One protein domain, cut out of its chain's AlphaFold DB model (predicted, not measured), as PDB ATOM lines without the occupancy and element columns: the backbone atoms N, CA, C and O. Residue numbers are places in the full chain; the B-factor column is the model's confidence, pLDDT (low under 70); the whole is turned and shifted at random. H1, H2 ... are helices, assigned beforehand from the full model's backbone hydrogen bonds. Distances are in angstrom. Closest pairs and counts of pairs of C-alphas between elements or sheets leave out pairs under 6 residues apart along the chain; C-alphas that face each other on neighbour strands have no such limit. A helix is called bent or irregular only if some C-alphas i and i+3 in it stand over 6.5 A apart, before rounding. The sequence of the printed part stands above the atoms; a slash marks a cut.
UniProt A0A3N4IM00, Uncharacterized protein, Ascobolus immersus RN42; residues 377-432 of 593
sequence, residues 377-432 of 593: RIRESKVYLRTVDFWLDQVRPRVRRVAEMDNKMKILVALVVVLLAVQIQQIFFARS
ATOM      1  N   ARG A 377       2.858  29.610 -33.342       60.75
ATOM      2  CA  ARG A 377       4.279  29.202 -33.313       60.75
ATOM      3  C   ARG A 377       5.035  29.749 -32.095       60.75
ATOM      4  O   ARG A 377       5.834  29.038 -31.500       60.75
ATOM      5  N   ILE A 378       4.731  30.980 -31.672       73.62
ATOM      6  CA  ILE A 378       5.306  31.600 -30.459       73.62
ATOM      7  C   ILE A 378       4.767  30.967 -29.153       73.62
ATOM      8  O   ILE A 378       5.427  31.031 -28.114       73.62
ATOM      9  N   ARG A 379       3.578  30.347 -29.169       67.69
ATOM     10  CA  ARG A 379       3.066  29.535 -28.047       67.69
ATOM     11  C   ARG A 379       3.696  28.141 -28.045       67.69
ATOM     12  O   ARG A 379       4.165  27.710 -26.999       67.69
ATOM     13  N   GLU A 380       3.781  27.494 -29.204       67.19
ATOM     14  CA  GLU A 380       4.435  26.189 -29.402       67.19
ATOM     15  C   GLU A 380       5.901  26.223 -28.923       67.19
ATOM     16  O   GLU A 380       6.315  25.376 -28.130       67.19
ATOM     17  N   SER A 381       6.665  27.267 -29.274       69.12
ATOM     18  CA  SER A 381       8.045  27.439 -28.794       69.12
ATOM     19  C   SER A 381       8.150  27.667 -27.278       69.12
ATOM     20  O   SER A 381       9.143  27.278 -26.670       69.12
ATOM     21  N   LYS A 382       7.135  28.272 -26.639       79.12
ATOM     22  CA  LYS A 382       7.093  28.430 -25.172       79.12
ATOM     23  C   LYS A 382       6.776  27.128 -24.436       79.12
ATOM     24  O   LYS A 382       7.205  26.985 -23.295       79.12
ATOM     25  N   VAL A 383       6.057  26.193 -25.062       77.38
ATOM     26  CA  VAL A 383       5.879  24.838 -24.513       77.38
ATOM     27  C   VAL A 383       7.214  24.095 -24.559       77.38
ATOM     28  O   VAL A 383       7.668  23.630 -23.520       77.38
ATOM     29  N   TYR A 384       7.893  24.094 -25.712       70.12
ATOM     30  CA  TYR A 384       9.212  23.466 -25.862       70.12
ATOM     31  C   TYR A 384      10.245  23.971 -24.845       70.12
ATOM     32  O   TYR A 384      10.918  23.156 -24.221       70.12
ATOM     33  N   LEU A 385      10.346  25.290 -24.635       76.94
ATOM     34  CA  LEU A 385      11.274  25.852 -23.645       76.94
ATOM     35  C   LEU A 385      10.962  25.365 -22.221       76.94
ATOM     36  O   LEU A 385      11.866  24.886 -21.550       76.94
ATOM     37  N   ARG A 386       9.687  25.350 -21.803       79.50
ATOM     38  CA  ARG A 386       9.289  24.809 -20.488       79.50
ATOM     39  C   ARG A 386       9.623  23.324 -20.321       79.50
ATOM     40  O   ARG A 386       9.998  22.908 -19.230       79.50
ATOM     41  N   THR A 387       9.500  22.523 -21.380       78.94
ATOM     42  CA  THR A 387       9.904  21.107 -21.355       78.94
ATOM     43  C   THR A 387      11.422  20.950 -21.217       78.94
ATOM     44  O   THR A 387      11.870  20.025 -20.542       78.94
ATOM     45  N   VAL A 388      12.212  21.854 -21.810       77.12
ATOM     46  CA  VAL A 388      13.675  21.897 -21.639       77.12
ATOM     47  C   VAL A 388      14.054  22.340 -20.225       77.12
ATOM     48  O   VAL A 388      14.871  21.670 -19.601       77.12
ATOM     49  N   ASP A 389      13.435  23.395 -19.687       77.50
ATOM     50  CA  ASP A 389      13.686  23.878 -18.322       77.50
ATOM     51  C   ASP A 389      13.410  22.773 -17.280       77.50
ATOM     52  O   ASP A 389      14.273  22.459 -16.462       77.50
ATOM     53  N   PHE A 390      12.266  22.083 -17.392       82.88
ATOM     54  CA  PHE A 390      11.923  20.929 -16.547       82.88
ATOM     55  C   PHE A 390      12.957  19.791 -16.634       82.88
ATOM     56  O   PHE A 390      13.322  19.193 -15.620       82.88
ATOM     57  N   TRP A 391      13.469  19.498 -17.835       84.06
ATOM     58  CA  TRP A 391      14.537  18.510 -18.014       84.06
ATOM     59  C   TRP A 391      15.861  18.953 -17.386       84.06
ATOM     60  O   TRP A 391      16.558  18.129 -16.792       84.06
ATOM     61  N   LEU A 392      16.206  20.240 -17.473       72.94
ATOM     62  CA  LEU A 392      17.400  20.792 -16.834       72.94
ATOM     63  C   LEU A 392      17.302  20.708 -15.305       72.94
ATOM     64  O   LEU A 392      18.283  20.319 -14.670       72.94
ATOM     65  N   ASP A 393      16.138  20.973 -14.713       81.25
ATOM     66  CA  ASP A 393      15.925  20.827 -13.266       81.25
ATOM     67  C   ASP A 393      15.973  19.370 -12.786       81.25
ATOM     68  O   ASP A 393      16.547  19.093 -11.734       81.25
ATOM     69  N   GLN A 394      15.510  18.406 -13.586       77.38
ATOM     70  CA  GLN A 394      15.701  16.972 -13.303       77.38
ATOM     71  C   GLN A 394      17.170  16.511 -13.419       77.38
ATOM     72  O   GLN A 394      17.566  15.502 -12.823       77.38
ATOM     73  N   VAL A 395      17.998  17.231 -14.185       79.50
ATOM     74  CA  VAL A 395      19.412  16.899 -14.431       79.50
ATOM     75  C   VAL A 395      20.363  17.609 -13.455       79.50
ATOM     76  O   VAL A 395      21.346  16.997 -13.027       79.50
ATOM     77  N   ARG A 396      20.067  18.843 -13.020       83.19
ATOM     78  CA  ARG A 396      20.895  19.645 -12.088       83.19
ATOM     79  C   ARG A 396      21.342  18.872 -10.820       83.19
ATOM     80  O   ARG A 396      22.548  18.865 -10.554       83.19
ATOM     81  N   PRO A 397      20.475  18.147 -10.076       85.62
ATOM     82  CA  PRO A 397      20.878  17.368  -8.891       85.62
ATOM     83  C   PRO A 397      21.718  16.118  -9.196       85.62
ATOM     84  O   PRO A 397      22.297  15.516  -8.289       85.62
ATOM     85  N   ARG A 398      21.765  15.677 -10.460       84.75
ATOM     86  CA  ARG A 398      22.629  14.574 -10.907       84.75
ATOM     87  C   ARG A 398      23.992  15.100 -11.344       84.75
ATOM     88  O   ARG A 398      24.996  14.511 -10.970       84.75
ATOM     89  N   VAL A 399      24.039  16.246 -12.027       84.06
ATOM     90  CA  VAL A 399      25.298  16.926 -12.388       84.06
ATOM     91  C   VAL A 399      26.101  17.326 -11.145       84.06
ATOM     92  O   VAL A 399      27.314  17.141 -11.142       84.06
ATOM     93  N   ARG A 400      25.445  17.780 -10.061       87.75
ATOM     94  CA  ARG A 400      26.123  18.019  -8.769       87.75
ATOM     95  C   ARG A 400      26.808  16.755  -8.236       87.75
ATOM     96  O   ARG A 400      28.014  16.775  -8.039       87.75
ATOM     97  N   ARG A 401      26.085  15.631  -8.147       87.19
ATOM     98  CA  ARG A 401      26.672  14.345  -7.727       87.19
ATOM     99  C   ARG A 401      27.795  13.857  -8.645       87.19
ATOM    100  O   ARG A 401      28.758  13.286  -8.159       87.19
ATOM    101  N   VAL A 402      27.734  14.121  -9.953       86.94
ATOM    102  CA  VAL A 402      28.837  13.806 -10.886       86.94
ATOM    103  C   VAL A 402      30.094  14.641 -10.599       86.94
ATOM    104  O   VAL A 402      31.202  14.150 -10.812       86.94
ATOM    105  N   ALA A 403      29.970  15.861 -10.063       86.25
ATOM    106  CA  ALA A 403      31.122  16.663  -9.639       86.25
ATOM    107  C   ALA A 403      31.850  16.070  -8.414       86.25
ATOM    108  O   ALA A 403      33.058  16.268  -8.276       86.25
ATOM    109  N   GLU A 404      31.152  15.293  -7.585       92.19
ATOM    110  CA  GLU A 404      31.684  14.612  -6.393       92.19
ATOM    111  C   GLU A 404      32.349  13.254  -6.714       92.19
ATOM    112  O   GLU A 404      33.120  12.748  -5.908       92.19
ATOM    113  N   MET A 405      32.105  12.666  -7.896       93.25
ATOM    114  CA  MET A 405      32.658  11.350  -8.274       93.25
ATOM    115  C   MET A 405      34.159  11.378  -8.604       93.25
ATOM    116  O   MET A 405      34.706  12.405  -9.009       93.25
ATOM    117  N   ASP A 406      34.813  10.215  -8.556       96.50
ATOM    118  CA  ASP A 406      36.188  10.039  -9.039       96.50
ATOM    119  C   ASP A 406      36.379  10.461 -10.501       96.50
ATOM    120  O   ASP A 406      35.495  10.303 -11.348       96.50
ATOM    121  N   ASN A 407      37.594  10.902 -10.838       93.94
ATOM    122  CA  ASN A 407      37.944  11.329 -12.197       93.94
ATOM    123  C   ASN A 407      37.715  10.227 -13.252       93.94
ATOM    124  O   ASN A 407      37.259  10.527 -14.354       93.94
ATOM    125  N   LYS A 408      37.922   8.946 -12.905       91.38
ATOM    126  CA  LYS A 408      37.601   7.801 -13.782       91.38
ATOM    127  C   LYS A 408      36.098   7.717 -14.098       91.38
ATOM    128  O   LYS A 408      35.718   7.512 -15.250       91.38
ATOM    129  N   MET A 409      35.239   7.947 -13.102       92.75
ATOM    130  CA  MET A 409      33.782   7.950 -13.277       92.75
ATOM    131  C   MET A 409      33.288   9.201 -14.012       92.75
ATOM    132  O   MET A 409      32.396   9.095 -14.851       92.75
ATOM    133  N   LYS A 410      33.902  10.368 -13.780       92.69
ATOM    134  CA  LYS A 410      33.635  11.600 -14.547       92.69
ATOM    135  C   LYS A 410      33.884  11.405 -16.048       92.69
ATOM    136  O   LYS A 410      33.044  11.807 -16.850       92.69
ATOM    137  N   ILE A 411      34.978  10.736 -16.424       93.56
ATOM    138  CA  ILE A 411      35.296  10.406 -17.828       93.56
ATOM    139  C   ILE A 411      34.250   9.448 -18.424       93.56
ATOM    140  O   ILE A 411      33.747   9.701 -19.518       93.56
ATOM    141  N   LEU A 412      33.860   8.394 -17.696       94.19
ATOM    142  CA  LEU A 412      32.799   7.469 -18.125       94.19
ATOM    143  C   LEU A 412      31.449   8.172 -18.339       94.19
ATOM    144  O   LEU A 412      30.797   7.961 -19.360       94.19
ATOM    145  N   VAL A 413      31.036   9.042 -17.412       92.75
ATOM    146  CA  VAL A 413      29.790   9.815 -17.544       92.75
ATOM    147  C   VAL A 413      29.863  10.785 -18.728       92.75
ATOM    148  O   VAL A 413      28.892  10.887 -19.478       92.75
ATOM    149  N   ALA A 414      31.003  11.447 -18.950       92.12
ATOM    150  CA  ALA A 414      31.202  12.315 -20.110       92.12
ATOM    151  C   ALA A 414      31.078  11.543 -21.438       92.12
ATOM    152  O   ALA A 414      30.354  11.985 -22.330       92.12
ATOM    153  N   LEU A 415      31.696  10.360 -21.547       94.88
ATOM    154  CA  LEU A 415      31.561   9.475 -22.712       94.88
ATOM    155  C   LEU A 415      30.101   9.080 -22.977       94.88
ATOM    156  O   LEU A 415      29.632   9.195 -24.108       94.88
ATOM    157  N   VAL A 416      29.353   8.680 -21.943       94.12
ATOM    158  CA  VAL A 416      27.926   8.332 -22.078       94.12
ATOM    159  C   VAL A 416      27.091   9.535 -22.540       94.12
ATOM    160  O   VAL A 416      26.220   9.380 -23.397       94.12
ATOM    161  N   VAL A 417      27.368  10.742 -22.038       92.94
ATOM    162  CA  VAL A 417      26.682  11.973 -22.476       92.94
ATOM    163  C   VAL A 417      26.997  12.307 -23.940       92.94
ATOM    164  O   VAL A 417      26.078  12.647 -24.685       92.94
ATOM    165  N   VAL A 418      28.250  12.160 -24.382       94.12
ATOM    166  CA  VAL A 418      28.642  12.368 -25.790       94.12
ATOM    167  C   VAL A 418      27.962  11.350 -26.710       94.12
ATOM    168  O   VAL A 418      27.382  11.740 -27.723       94.12
ATOM    169  N   LEU A 419      27.945  10.065 -26.344       93.88
ATOM    170  CA  LEU A 419      27.278   9.015 -27.127       93.88
ATOM    171  C   LEU A 419      25.765   9.259 -27.257       93.88
ATOM    172  O   LEU A 419      25.211   9.127 -28.349       93.88
ATOM    173  N   LEU A 420      25.100   9.686 -26.177       92.81
ATOM    174  CA  LEU A 420      23.686  10.074 -26.216       92.81
ATOM    175  C   LEU A 420      23.447  11.312 -27.094       92.81
ATOM    176  O   LEU A 420      22.475  11.343 -27.848       92.81
ATOM    177  N   ALA A 421      24.333  12.312 -27.053       90.62
ATOM    178  CA  ALA A 421      24.239  13.485 -27.921       90.62
ATOM    179  C   ALA A 421      24.363  13.111 -29.410       90.62
ATOM    180  O   ALA A 421      23.573  13.593 -30.225       90.62
ATOM    181  N   VAL A 422      25.283  12.203 -29.759       93.56
ATOM    182  CA  VAL A 422      25.437  11.674 -31.127       93.56
ATOM    183  C   VAL A 422      24.192  10.900 -31.570       93.56
ATOM    184  O   VAL A 422      23.684  11.155 -32.661       93.56
ATOM    185  N   GLN A 423      23.631  10.021 -30.731       93.44
ATOM    186  CA  GLN A 423      22.386   9.307 -31.060       93.44
ATOM    187  C   GLN A 423      21.202  10.264 -31.273       93.44
ATOM    188  O   GLN A 423      20.436  10.106 -32.223       93.44
ATOM    189  N   ILE A 424      21.067  11.298 -30.436       90.00
ATOM    190  CA  ILE A 424      20.029  12.326 -30.601       90.00
ATOM    191  C   ILE A 424      20.227  13.080 -31.927       90.00
ATOM    192  O   ILE A 424      19.259  13.263 -32.669       90.00
ATOM    193  N   GLN A 425      21.459  13.465 -32.274       92.25
ATOM    194  CA  GLN A 425      21.762  14.089 -33.569       92.25
ATOM    195  C   GLN A 425      21.426  13.168 -34.751       92.25
ATOM    196  O   GLN A 425      20.796  13.630 -35.699       92.25
ATOM    197  N   GLN A 426      21.760  11.876 -34.684       91.75
ATOM    198  CA  GLN A 426      21.409  10.893 -35.717       91.75
ATOM    199  C   GLN A 426      19.888  10.767 -35.903       91.75
ATOM    200  O   GLN A 426      19.412  10.762 -37.038       91.75
ATOM    201  N   ILE A 427      19.108  10.752 -34.816       88.38
ATOM    202  CA  ILE A 427      17.636  10.726 -34.871       88.38
ATOM    203  C   ILE A 427      17.082  12.003 -35.526       88.38
ATOM    204  O   ILE A 427      16.186  11.925 -36.370       88.38
ATOM    205  N   PHE A 428      17.616  13.180 -35.185       86.25
ATOM    206  CA  PHE A 428      17.210  14.441 -35.819       86.25
ATOM    207  C   PHE A 428      17.638  14.540 -37.291       86.25
ATOM    208  O   PHE A 428      16.890  15.105 -38.088       86.25
ATOM    209  N   PHE A 429      18.786  13.970 -37.664       88.06
ATOM    210  CA  PHE A 429      19.283  13.922 -39.041       88.06
ATOM    211  C   PHE A 429      18.450  12.972 -39.909       88.06
ATOM    212  O   PHE A 429      17.927  13.383 -40.941       88.06
ATOM    213  N   ALA A 430      18.202  11.739 -39.457       82.56
ATOM    214  CA  ALA A 430      17.318  10.801 -40.153       82.56
ATOM    215  C   ALA A 430      15.901  11.379 -40.350       82.56
ATOM    216  O   ALA A 430      15.280  11.189 -41.394       82.56
ATOM    217  N   ARG A 431      15.404  12.151 -39.372       79.12
ATOM    218  CA  ARG A 431      14.094  12.818 -39.435       79.12
ATOM    219  C   ARG A 431      14.060  14.071 -40.326       79.12
ATOM    220  O   ARG A 431      12.965  14.513 -40.667       79.12
ATOM    221  N   SER A 432      15.201  14.658 -40.690       78.31
ATOM    222  CA  SER A 432      15.275  15.826 -41.585       78.31
ATOM    223  C   SER A 432      15.697  15.478 -43.017       78.31
ATOM    224  O   SER A 432      15.324  16.198 -43.940       78.31
TER     225      SER A 432
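This is residues 377 to 432 of the 593 residues of an uncharacterized protein of Ascobolus immersus RN42 (UniProt A0A3N4IM00). Look for two long helices, H1 and then H2, that meet near their ends as an open V, with residues 377 to 398 and 415 to 432 standing free. The printed part has 56 residues, 54 of them in the two named helices, with no named strand, and its class is all helix. The whole is only just loose, close to extended, with a radius of gyration of the C-alphas of 14.9 A, and flat, spanning 44 by 27 by 9 A.

H1, residues 377 to 404, was assigned as one helix by its hydrogen bonds but is bent: C-alphas 394 and 397 are 6.8 A apart. Find C-alpha 377 at (4.279, 29.202, -33.313); arm H1a runs 26.1 A to residue 394, and H1b, residues 397 to 404, 11.4 A. H2, residues 407 to 432, runs 37.4 A to C-alpha 432 at (15.275, 15.826, -41.585).

H1a and H1b stand at a steep tilt of 43 degrees. H1b and H2 form a helical hairpin, opposite ways at a steep tilt of 40 degrees. They only just touch, with 3 pairs of C-alphas within 8 A, H2 with residues 410 to 413 alone; the closest C-alphas, of Val 402 and Lys 410, are 6.4 A apart. H1a and H2 are apart. Every O i to N i+4 pair is within hydrogen-bond range in H2, 13 of 14 in H1a and 3 of 4 in H1b.

The C-alphas farthest apart, of Arg 377 and Asp 406, are 44.4 A apart. The printed part has no cut, and the link from H1 to H2 is tight. Residues 377 and 379 to 381 have pLDDT under 70.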